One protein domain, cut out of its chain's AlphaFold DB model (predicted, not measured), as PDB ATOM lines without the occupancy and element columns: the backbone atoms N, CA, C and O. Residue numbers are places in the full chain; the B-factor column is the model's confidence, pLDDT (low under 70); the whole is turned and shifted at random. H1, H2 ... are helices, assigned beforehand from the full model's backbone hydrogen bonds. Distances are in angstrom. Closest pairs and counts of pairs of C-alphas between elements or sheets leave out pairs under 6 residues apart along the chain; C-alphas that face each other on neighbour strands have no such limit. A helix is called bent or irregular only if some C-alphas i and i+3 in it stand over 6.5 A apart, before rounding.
ATOM      1  N   HIS A  15     -17.469  35.052  21.987       88.12
ATOM      2  CA  HIS A  15     -18.728  34.460  22.442       88.12
ATOM      3  C   HIS A  15     -18.779  34.311  23.971       88.12
ATOM      4  O   HIS A  15     -19.752  34.730  24.593       88.12
ATOM      5  N   VAL A  16     -17.718  33.777  24.587       90.06
ATOM      6  CA  VAL A  16     -17.624  33.612  26.049       90.06
ATOM      7  C   VAL A  16     -17.672  34.966  26.761       90.06
ATOM      8  O   VAL A  16     -18.443  35.131  27.701       90.06
ATOM      9  N   ILE A  17     -16.919  35.960  26.282       91.56
ATOM     10  CA  ILE A  17     -16.931  37.322  26.838       91.56
ATOM     11  C   ILE A  17     -18.329  37.936  26.727       91.56
ATOM     12  O   ILE A  17     -18.832  38.491  27.698       91.56
ATOM     13  N   THR A  18     -18.983  37.801  25.572       91.00
ATOM     14  CA  THR A  18     -20.334  38.343  25.352       91.00
ATOM     15  C   THR A  18     -21.345  37.708  26.304       91.00
ATOM     16  O   THR A  18     -22.172  38.410  26.885       91.00
ATOM     17  N   PHE A  19     -21.253  36.394  26.512       89.69
ATOM     18  CA  PHE A  19     -22.108  35.664  27.440       89.69
ATOM     19  C   PHE A  19     -21.887  36.088  28.901       89.69
ATOM     20  O   PHE A  19     -22.854  36.347  29.612       89.69
ATOM     21  N   ILE A  20     -20.631  36.241  29.340       90.44
ATOM     22  CA  ILE A  20     -20.302  36.737  30.687       90.44
ATOM     23  C   ILE A  20     -20.813  38.170  30.883       90.44
ATOM     24  O   ILE A  20     -21.441  38.462  31.898       90.44
ATOM     25  N   CYS A  21     -20.602  39.059  29.909       92.56
ATOM     26  CA  CYS A  21     -21.124  40.425  29.965       92.56
ATOM     27  C   CYS A  21     -22.653  40.450  30.066       92.56
ATOM     28  O   CYS A  21     -23.204  41.247  30.824       92.56
ATOM     29  N   TRP A  22     -23.339  39.574  29.328       91.75
ATOM     30  CA  TRP A  22     -24.792  39.441  29.403       91.75
ATOM     31  C   TRP A  22     -25.256  38.948  30.781       91.75
ATOM     32  O   TRP A  22     -26.205  39.511  31.324       91.75
ATOM     33  N   LEU A  23     -24.564  37.969  31.377       89.25
ATOM     34  CA  LEU A  23     -24.853  37.501  32.738       89.25
ATOM     35  C   LEU A  23     -24.685  38.618  33.771       89.25
ATOM     36  O   LEU A  23     -25.595  38.853  34.558       89.25
ATOM     37  N   ILE A  24     -23.570  39.350  33.725       89.62
ATOM     38  CA  ILE A  24     -23.319  40.472  34.640       89.62
ATOM     39  C   ILE A  24     -24.410  41.536  34.478       89.62
ATOM     40  O   ILE A  24     -24.985  41.981  35.466       89.62
ATOM     41  N   LEU A  25     -24.745  41.921  33.243       90.25
ATOM     42  CA  LEU A  25     -25.807  42.893  32.984       90.25
ATOM     43  C   LEU A  25     -27.153  42.429  33.561       90.25
ATOM     44  O   LEU A  25     -27.856  43.221  34.187       90.25
ATOM     45  N   PHE A  26     -27.499  41.155  33.374       88.94
ATOM     46  CA  PHE A  26     -28.719  40.571  33.920       88.94
ATOM     47  C   PHE A  26     -28.730  40.599  35.455       88.94
ATOM     48  O   PHE A  26     -29.717  41.026  36.051       88.94
ATOM     49  N   GLU A  27     -27.628  40.219  36.104       86.56
ATOM     50  CA  GLU A  27     -27.493  40.252  37.565       86.56
ATOM     51  C   GLU A  27     -27.611  41.672  38.139       86.56
ATOM     52  O   GLU A  27     -28.211  41.863  39.203       86.56
ATOM     53  N   VAL A  28     -27.100  42.680  37.424       86.00
ATOM     54  CA  VAL A  28     -27.261  44.095  37.787       86.00
ATOM     55  C   VAL A  28     -28.715  44.548  37.633       86.00
ATOM     56  O   VAL A  28     -29.253  45.164  38.551       86.00
ATOM     57  N   ILE A  29     -29.377  44.220  36.517       85.19
ATOM     58  CA  ILE A  29     -30.787  44.582  36.274       85.19
ATOM     59  C   ILE A  29     -31.715  43.922  37.301       85.19
ATOM     60  O   ILE A  29     -32.638  44.562  37.802       85.19
ATOM     61  N   CYS A  30     -31.468  42.658  37.648       82.44
ATOM     62  CA  CYS A  30     -32.231  41.937  38.665       82.44
ATOM     63  C   CYS A  30     -31.926  42.392  40.102       82.44
ATOM     64  O   CYS A  30     -32.573  41.911  41.033       82.44
ATOM     65  N   GLY A  31     -30.961  43.297  40.302       73.88
ATOM     66  CA  GLY A  31     -30.582  43.805  41.620       73.88
ATOM     67  C   GLY A  31     -29.873  42.774  42.502       73.88
ATOM     68  O   GLY A  31     -29.814  42.954  43.716       73.88
ATOM     69  N   ALA A  32     -29.343  41.696  41.916       76.19
ATOM     70  CA  ALA A  32     -28.561  40.694  42.639       76.19
ATOM     71  C   ALA A  32     -27.191  41.250  43.054       76.19
ATOM     72  O   ALA A  32     -26.696  40.929  44.134       76.19
ATOM     73  N   ILE A  33     -26.604  42.122  42.223       73.38
ATOM     74  CA  ILE A  33     -25.381  42.857  42.555       73.38
ATOM     75  C   ILE A  33     -25.767  44.271  43.020       73.38
ATOM     76  O   ILE A  33     -26.239  45.075  42.209       73.38
ATOM     77  N   PRO A  34     -25.541  44.631  44.294       66.06
ATOM     78  CA  PRO A  34     -25.832  45.965  44.804       66.06
ATOM     79  C   PRO A  34     -24.733  46.952  44.376       66.06
ATOM     80  O   PRO A  34     -23.931  47.394  45.189       66.06
ATOM     81  N   LEU A  35     -24.668  47.302  43.088       64.75
ATOM     82  CA  LEU A  35     -23.713  48.309  42.592       64.75
ATOM     83  C   LEU A  35     -24.130  49.746  42.937       64.75
ATOM     84  O   LEU A  35     -23.282  50.630  42.968       64.75
ATOM     85  N   PHE A  36     -25.422  49.980  43.198       62.38
ATOM     86  CA  PHE A  36     -25.979  51.318  43.444       62.38
ATOM     87  C   PHE A  36     -27.013  51.398  44.577       62.38
ATOM     88  O   PHE A  36     -27.561  52.469  44.836       62.38
ATOM     89  N   ALA A  37     -27.287  50.299  45.280       54.09
ATOM     90  CA  ALA A  37     -28.214  50.321  46.403       54.09
ATOM     91  C   ALA A  37     -27.458  50.652  47.695       54.09
ATOM     92  O   ALA A  37     -26.643  49.860  48.168       54.09
ATOM     93  N   GLN A  38     -27.770  51.820  48.269       55.44
ATOM     94  CA  GLN A  38     -27.579  52.093  49.692       55.44
ATOM     95  C   GLN A  38     -28.049  50.883  50.494       55.44
ATOM     96  O   GLN A  38     -29.034  50.249  50.118       55.44
ATOM     97  N   THR A  39     -27.337  50.584  51.578       53.44
ATOM     98  CA  THR A  39     -27.608  49.524  52.549       53.44
ATOM     99  C   THR A  39     -29.040  49.619  53.083       53.44
ATOM    100  O   THR A  39     -29.279  50.080  54.194       53.44
ATOM    101  N   SER A  40     -30.018  49.186  52.294       49.03
ATOM    102  CA  SER A  40     -31.369  48.931  52.751       49.03
ATOM    103  C   SER A  40     -31.256  47.666  53.568       49.03
ATOM    104  O   SER A  40     -31.300  46.555  53.040       49.03
ATOM    105  N   SER A  41     -30.998  47.866  54.859       46.19
ATOM    106  CA  SER A  41     -31.149  46.874  55.907       46.19
ATOM    107  C   SER A  41     -32.362  46.024  55.566       46.19
ATOM    108  O   SER A  41     -33.494  46.517  55.581       46.19
ATOM    109  N   ILE A  42     -32.115  44.765  55.209       52.69
ATOM    110  CA  ILE A  42     -33.157  43.759  55.107       52.69
ATOM    111  C   ILE A  42     -33.716  43.668  56.524       52.69
ATOM    112  O   ILE A  42     -33.162  42.981  57.379       52.69
ATOM    113  N   TYR A  43     -34.774  44.430  56.803       48.12
ATOM    114  CA  TYR A  43     -35.624  44.221  57.958       48.12
ATOM    115  C   TYR A  43     -36.265  42.857  57.734       48.12
ATOM    116  O   TYR A  43     -37.335  42.727  57.140       48.12
ATOM    117  N   VAL A  44     -35.551  41.814  58.150       56.34
ATOM    118  CA  VAL A  44     -36.107  40.485  58.327       56.34
ATOM    119  C   VAL A  44     -37.194  40.670  59.372       56.34
ATOM    120  O   VAL A  44     -36.909  40.767  60.562       56.34
ATOM    121  N   SER A  45     -38.444  40.806  58.926       52.72
ATOM    122  CA  SER A  45     -39.594  40.640  59.808       52.72
ATOM    123  C   SER A  45     -39.394  39.317  60.534       52.72
ATOM    124  O   SER A  45     -39.433  38.259  59.910       52.72
ATOM    125  N   THR A  46     -39.158  39.386  61.839       59.56
ATOM    126  CA  THR A  46     -38.888  38.264  62.749       59.56
ATOM    127  C   THR A  46     -40.107  37.360  62.969       59.56
ATOM    128  O   THR A  46     -40.124  36.567  63.903       59.56
ATOM    129  N   ALA A  47     -41.139  37.471  62.127       64.12
ATOM    130  CA  ALA A  47     -42.275  36.566  62.137       64.12
ATOM    131  C   ALA A  47     -41.834  35.226  61.539       64.12
ATOM    132  O   ALA A  47     -41.361  35.166  60.398       64.12
ATOM    133  N   SER A  48     -41.973  34.151  62.315       71.75
ATOM    134  CA  SER A  48     -41.614  32.814  61.854       71.75
ATOM    135  C   SER A  48     -42.442  32.461  60.597       71.75
ATOM    136  O   SER A  48     -43.642  32.749  60.542       71.75
ATOM    137  N   PRO A  49     -41.855  31.859  59.541       74.00
ATOM    138  CA  PRO A  49     -42.579  31.550  58.298       74.00
ATOM    139  C   PRO A  49     -43.828  30.686  58.512       74.00
ATOM    140  O   PRO A  49     -44.778  30.772  57.733       74.00
ATOM    141  N   PHE A  50     -43.819  29.884  59.578       79.62
ATOM    142  CA  PHE A  50     -44.921  29.031  60.004       79.62
ATOM    143  C   PHE A  50     -46.121  29.827  60.529       79.62
ATOM    144  O   PHE A  50     -47.254  29.436  60.266       79.62
ATOM    145  N   GLU A  51     -45.902  30.961  61.199       80.31
ATOM    146  CA  GLU A  51     -46.987  31.845  61.650       80.31
ATOM    147  C   GLU A  51     -47.621  32.619  60.494       80.31
ATOM    148  O   GLU A  51     -48.822  32.874  60.497       80.31
ATOM    149  N   ARG A  52     -46.829  32.971  59.475       81.38
ATOM    150  CA  ARG A  52     -47.298  33.796  58.354       81.38
ATOM    151  C   ARG A  52     -48.010  33.004  57.258       81.38
ATOM    152  O   ARG A  52     -48.939  33.525  56.647       81.38
ATOM    153  N   TYR A  53     -47.561  31.780  56.982       80.75
ATOM    154  CA  TYR A  53     -48.053  30.966  55.861       80.75
ATOM    155  C   TYR A  53     -48.687  29.634  56.291       80.75
ATOM    156  O   TYR A  53     -49.250  28.931  55.449       80.75
ATOM    157  N   GLY A  54     -48.616  29.282  57.579       87.50
ATOM    158  CA  GLY A  54     -49.077  27.996  58.101       87.50
ATOM    159  C   GLY A  54     -48.204  26.816  57.655       87.50
ATOM    160  O   GLY A  54     -47.464  26.889  56.678       87.50
ATOM    161  N   TYR A  55     -48.317  25.679  58.347       88.00
ATOM    162  CA  TYR A  55     -47.474  24.498  58.102       88.00
ATOM    163  C   TYR A  55     -47.483  24.010  56.644       88.00
ATOM    164  O   TYR A  55     -46.425  23.724  56.085       88.00
ATOM    165  N   ILE A  56     -48.659  23.953  56.006       90.00
ATOM    166  CA  ILE A  56     -48.808  23.476  54.621       90.00
ATOM    167  C   ILE A  56     -48.176  24.464  53.630       90.00
ATOM    168  O   ILE A  56     -47.428  24.052  52.742       90.00
ATOM    169  N   GLY A  57     -48.437  25.764  53.799       87.69
ATOM    170  CA  GLY A  57     -47.885  26.808  52.936       87.69
ATOM    171  C   GLY A  57     -46.365  26.888  53.047       87.69
ATOM    172  O   GLY A  57     -45.671  26.897  52.032       87.69
ATOM    173  N   THR A  58     -45.829  26.852  54.268       87.75
ATOM    174  CA  THR A  58     -44.383  26.838  54.513       87.75
ATOM    175  C   THR A  58     -43.712  25.608  53.894       87.75
ATOM    176  O   THR A  58     -42.678  25.741  53.241       87.75
ATOM    177  N   PHE A  59     -44.307  24.419  54.032       90.62
ATOM    178  CA  PHE A  59     -43.770  23.190  53.445       90.62
ATOM    179  C   PHE A  59     -43.752  23.235  51.909       90.62
ATOM    180  O   PHE A  59     -42.731  22.932  51.290       90.62
ATOM    181  N   LEU A  60     -44.846  23.689  51.289       91.75
ATOM    182  CA  LEU A  60     -44.947  23.829  49.835       91.75
ATOM    183  C   LEU A  60     -43.937  24.852  49.285       91.75
ATOM    184  O   LEU A  60     -43.279  24.587  48.278       91.75
ATOM    185  N   LEU A  61     -43.746  25.982  49.973       87.75
ATOM    186  CA  LEU A  61     -42.736  26.984  49.616       87.75
ATOM    187  C   LEU A  61     -41.302  26.442  49.740       87.75
ATOM    188  O   LEU A  61     -40.459  26.749  48.896       87.75
ATOM    189  N   TYR A  62     -41.015  25.604  50.743       88.88
ATOM    190  CA  TYR A  62     -39.707  24.954  50.868       88.88
ATOM    191  C   TYR A  62     -39.451  23.920  49.766       88.88
ATOM    192  O   TYR A  62     -38.346  23.893  49.222       88.88
ATOM    193  N   ILE A  63     -40.454  23.125  49.383       91.06
ATOM    194  CA  ILE A  63     -40.333  22.194  48.250       91.06
ATOM    195  C   ILE A  63     -40.087  22.955  46.947       91.06
ATOM    196  O   ILE A  63     -39.171  22.602  46.209       91.06
ATOM    197  N   LEU A  64     -40.848  24.021  46.678       86.75
ATOM    198  CA  LEU A  64     -40.635  24.869  45.499       86.75
ATOM    199  C   LEU A  64     -39.216  25.447  45.465       86.75
ATOM    200  O   LEU A  64     -38.577  25.464  44.416       86.75
ATOM    201  N   ARG A  65     -38.684  25.863  46.619       86.75
ATOM    202  CA  ARG A  65     -37.308  26.363  46.727       86.75
ATOM    203  C   ARG A  65     -36.266  25.275  46.450       86.75
ATOM    204  O   ARG A  65     -35.290  25.546  45.755       86.75
ATOM    205  N   LEU A  66     -36.471  24.059  46.960       86.12
ATOM    206  CA  LEU A  66     -35.603  22.907  46.689       86.12
ATOM    207  C   LEU A  66     -35.654  22.486  45.216       86.12
ATOM    208  O   LEU A  66     -34.612  22.196  44.634       86.12
ATOM    209  N   ALA A  67     -36.835  22.509  44.596       86.38
ATOM    210  CA  ALA A  67     -37.002  22.219  43.175       86.38
ATOM    211  C   ALA A  67     -36.205  23.206  42.307       86.38
ATOM    212  O   ALA A  67     -35.465  22.785  41.419       86.38
ATOM    213  N   SER A  68     -36.264  24.505  42.621       84.44
ATOM    214  CA  SER A  68     -35.448  25.526  41.950       84.44
ATOM    215  C   SER A  68     -33.944  25.329  42.176       84.44
ATOM    216  O   SER A  68     -33.151  25.568  41.268       84.44
ATOM    217  N   LEU A  69     -33.538  24.856  43.359       85.12
ATOM    218  CA  LEU A  69     -32.136  24.548  43.654       85.12
ATOM    219  C   LEU A  69     -31.628  23.345  42.843       85.12
ATOM    220  O   LEU A  69     -30.460  23.317  42.475       85.12
ATOM    221  N   LEU A  70     -32.493  22.377  42.532       86.56
ATOM    222  CA  LEU A  70     -32.125  21.169  41.787       86.56
ATOM    223  C   LEU A  70     -31.848  21.443  40.299       86.56
ATOM    224  O   LEU A  70     -31.040  20.752  39.680       86.56
ATOM    225  N   VAL A  71     -32.481  22.473  39.732       89.25
ATOM    226  CA  VAL A  71     -32.254  22.917  38.343       89.25
ATOM    227  C   VAL A  71     -30.908  23.639  38.195       89.25
ATOM    228  O   VAL A  71     -30.293  23.620  37.129       89.25
ATOM    229  N   LEU A  72     -30.409  24.238  39.276       84.06
ATOM    230  CA  LEU A  72     -29.207  25.073  39.282       84.06
ATOM    231  C   LEU A  72     -27.934  24.300  38.864       84.06
ATOM    232  O   LEU A  72     -27.254  24.763  37.946       84.06
ATOM    233  N   PRO A  73     -27.631  23.102  39.413       85.69
ATOM    234  CA  PRO A  73     -26.519  22.276  38.943       85.69
ATOM    235  C   PRO A  73     -26.617  21.934  37.455       85.69
ATOM    236  O   PRO A  73     -25.635  22.077  36.732       85.69
ATOM    237  N   GLN A  74     -27.801  21.535  36.975       87.00
ATOM    238  CA  GLN A  74     -28.016  21.199  35.565       87.00
ATOM    239  C   GLN A  74     -27.723  22.399  34.656       87.00
ATOM    240  O   GLN A  74     -27.029  22.258  33.650       87.00
ATOM    241  N   CYS A  75     -28.199  23.589  35.026       87.88
ATOM    242  CA  CYS A  75     -27.908  24.816  34.291       87.88
ATOM    243  C   CYS A  75     -26.414  25.164  34.310       87.88
ATOM    244  O   CYS A  75     -25.868  25.506  33.260       87.88
ATOM    245  N   ILE A  76     -25.735  25.038  35.458       88.38
ATOM    246  CA  ILE A  76     -24.294  25.313  35.579       88.38
ATOM    247  C   ILE A  76     -23.490  24.376  34.679       88.38
ATOM    248  O   ILE A  76     -22.697  24.848  33.867       88.38
ATOM    249  N   PHE A  77     -23.706  23.062  34.772       89.62
ATOM    250  CA  PHE A  77     -22.944  22.093  33.985       89.62
ATOM    251  C   PHE A  77     -23.196  22.234  32.482       89.62
ATOM    252  O   PHE A  77     -22.244  22.187  31.705       89.62
ATOM    253  N   ASN A  78     -24.439  22.480  32.063       87.31
ATOM    254  CA  ASN A  78     -24.753  22.715  30.653       87.31
ATOM    255  C   ASN A  78     -24.082  23.988  30.125       87.31
ATOM    256  O   ASN A  78     -23.503  23.986  29.040       87.31
ATOM    257  N   THR A  79     -24.114  25.064  30.912       86.25
ATOM    258  CA  THR A  79     -23.489  26.336  30.533       86.25
ATOM    259  C   THR A  79     -21.965  26.215  30.489       86.25
ATOM    260  O   THR A  79     -21.340  26.689  29.543       86.25
ATOM    261  N   LEU A  80     -21.355  25.523  31.458       86.56
ATOM    262  CA  LEU A  80     -19.923  25.215  31.444       86.56
ATOM    263  C   LEU A  80     -19.544  24.355  30.236       86.56
ATOM    264  O   LEU A  80     -18.536  24.631  29.596       86.56
ATOM    265  N   GLY A  81     -20.359  23.362  29.877       84.25
ATOM    266  CA  GLY A  81     -20.151  22.554  28.674       84.25
ATOM    267  C   GLY A  81     -20.112  23.405  27.403       84.25
ATOM    268  O   GLY A  81     -19.196  23.261  26.597       84.25
ATOM    269  N   LEU A  82     -21.051  24.344  27.259       79.62
ATOM    270  CA  LEU A  82     -21.099  25.270  26.122       79.62
ATOM    271  C   LEU A  82     -19.951  26.290  26.130       79.62
ATOM    272  O   LEU A  82     -19.449  26.651  25.068       79.62
ATOM    273  N   MET A  83     -19.509  26.743  27.307       84.00
ATOM    274  CA  MET A  83     -18.375  27.665  27.434       84.00
ATOM    275  C   MET A  83     -17.021  26.987  27.208       84.00
ATOM    276  O   MET A  83     -16.107  27.638  26.725       84.00
ATOM    277  N   LEU A  84     -16.873  25.702  27.542       80.81
ATOM    278  CA  LEU A  84     -15.623  24.954  27.360       80.81
ATOM    279  C   LEU A  84     -15.507  24.325  25.964       80.81
ATOM    280  O   LEU A  84     -14.403  24.007  25.512       80.81
ATOM    281  N   PHE A  85     -16.630  24.118  25.270       79.62
ATOM    282  CA  PHE A  85     -16.639  23.535  23.936       79.62
ATOM    283  C   PHE A  85     -16.469  24.610  22.854       79.62
ATOM    284  O   PHE A  85     -17.376  25.390  22.565       79.62
TER     285      PHE A  85
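AT A GLANCE: This is residues 15 to 85 of the 186 residues of an uncharacterized protein of Gongylonema pulchrum (UniProt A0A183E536). The printed part is an open, flat frame: a short helix, H1, leads into a wide looping link, residues 30 to 48, and a long helix, H2, runs back along the length, its end near H1's beginning. The printed part has 71 residues, with two named helices, H1 and then H2 along the chain, and no named strand; the helices hold 51 of the 71 printed residues, and the class, taken over the residues in named elements, is all helix. The whole is extended, with a radius of gyration of the C-alphas of 17.5 A and spans of 48 by 32 by 12 A, only just flat.

HOW THE PARTS SIT: H1, residues 15 to 29, and H2, residues 49 to 84, are close but not clearly touching; their closest C-alphas, of Val 16 and Met 83, are 6.2 A apart. They run opposite ways at a shallow tilt of 20 degrees, H2's line being rough. In H1 every O i to N i+4 pair is within hydrogen-bond range; in H2, 26 of 32.

IN THESE COORDINATES: H1 begins at C-alpha 15 (-18.728, 34.460, 22.442) and measures 21.0 A. H2 measures 41.6 A, ending at C-alpha 84 (-15.623, 24.954, 27.360). It has a kink of 96 degrees near residue 56 and is irregular, C-alphas 52 and 55 being 9.3 A apart.

THE WHOLE: The C-alphas farthest apart, of Glu 51 and Phe 85, are 49.1 A apart. The printed part has no cut. The link is long; its residues 37 to 47 stand free. Residues 34 to 47 have pLDDT under 70.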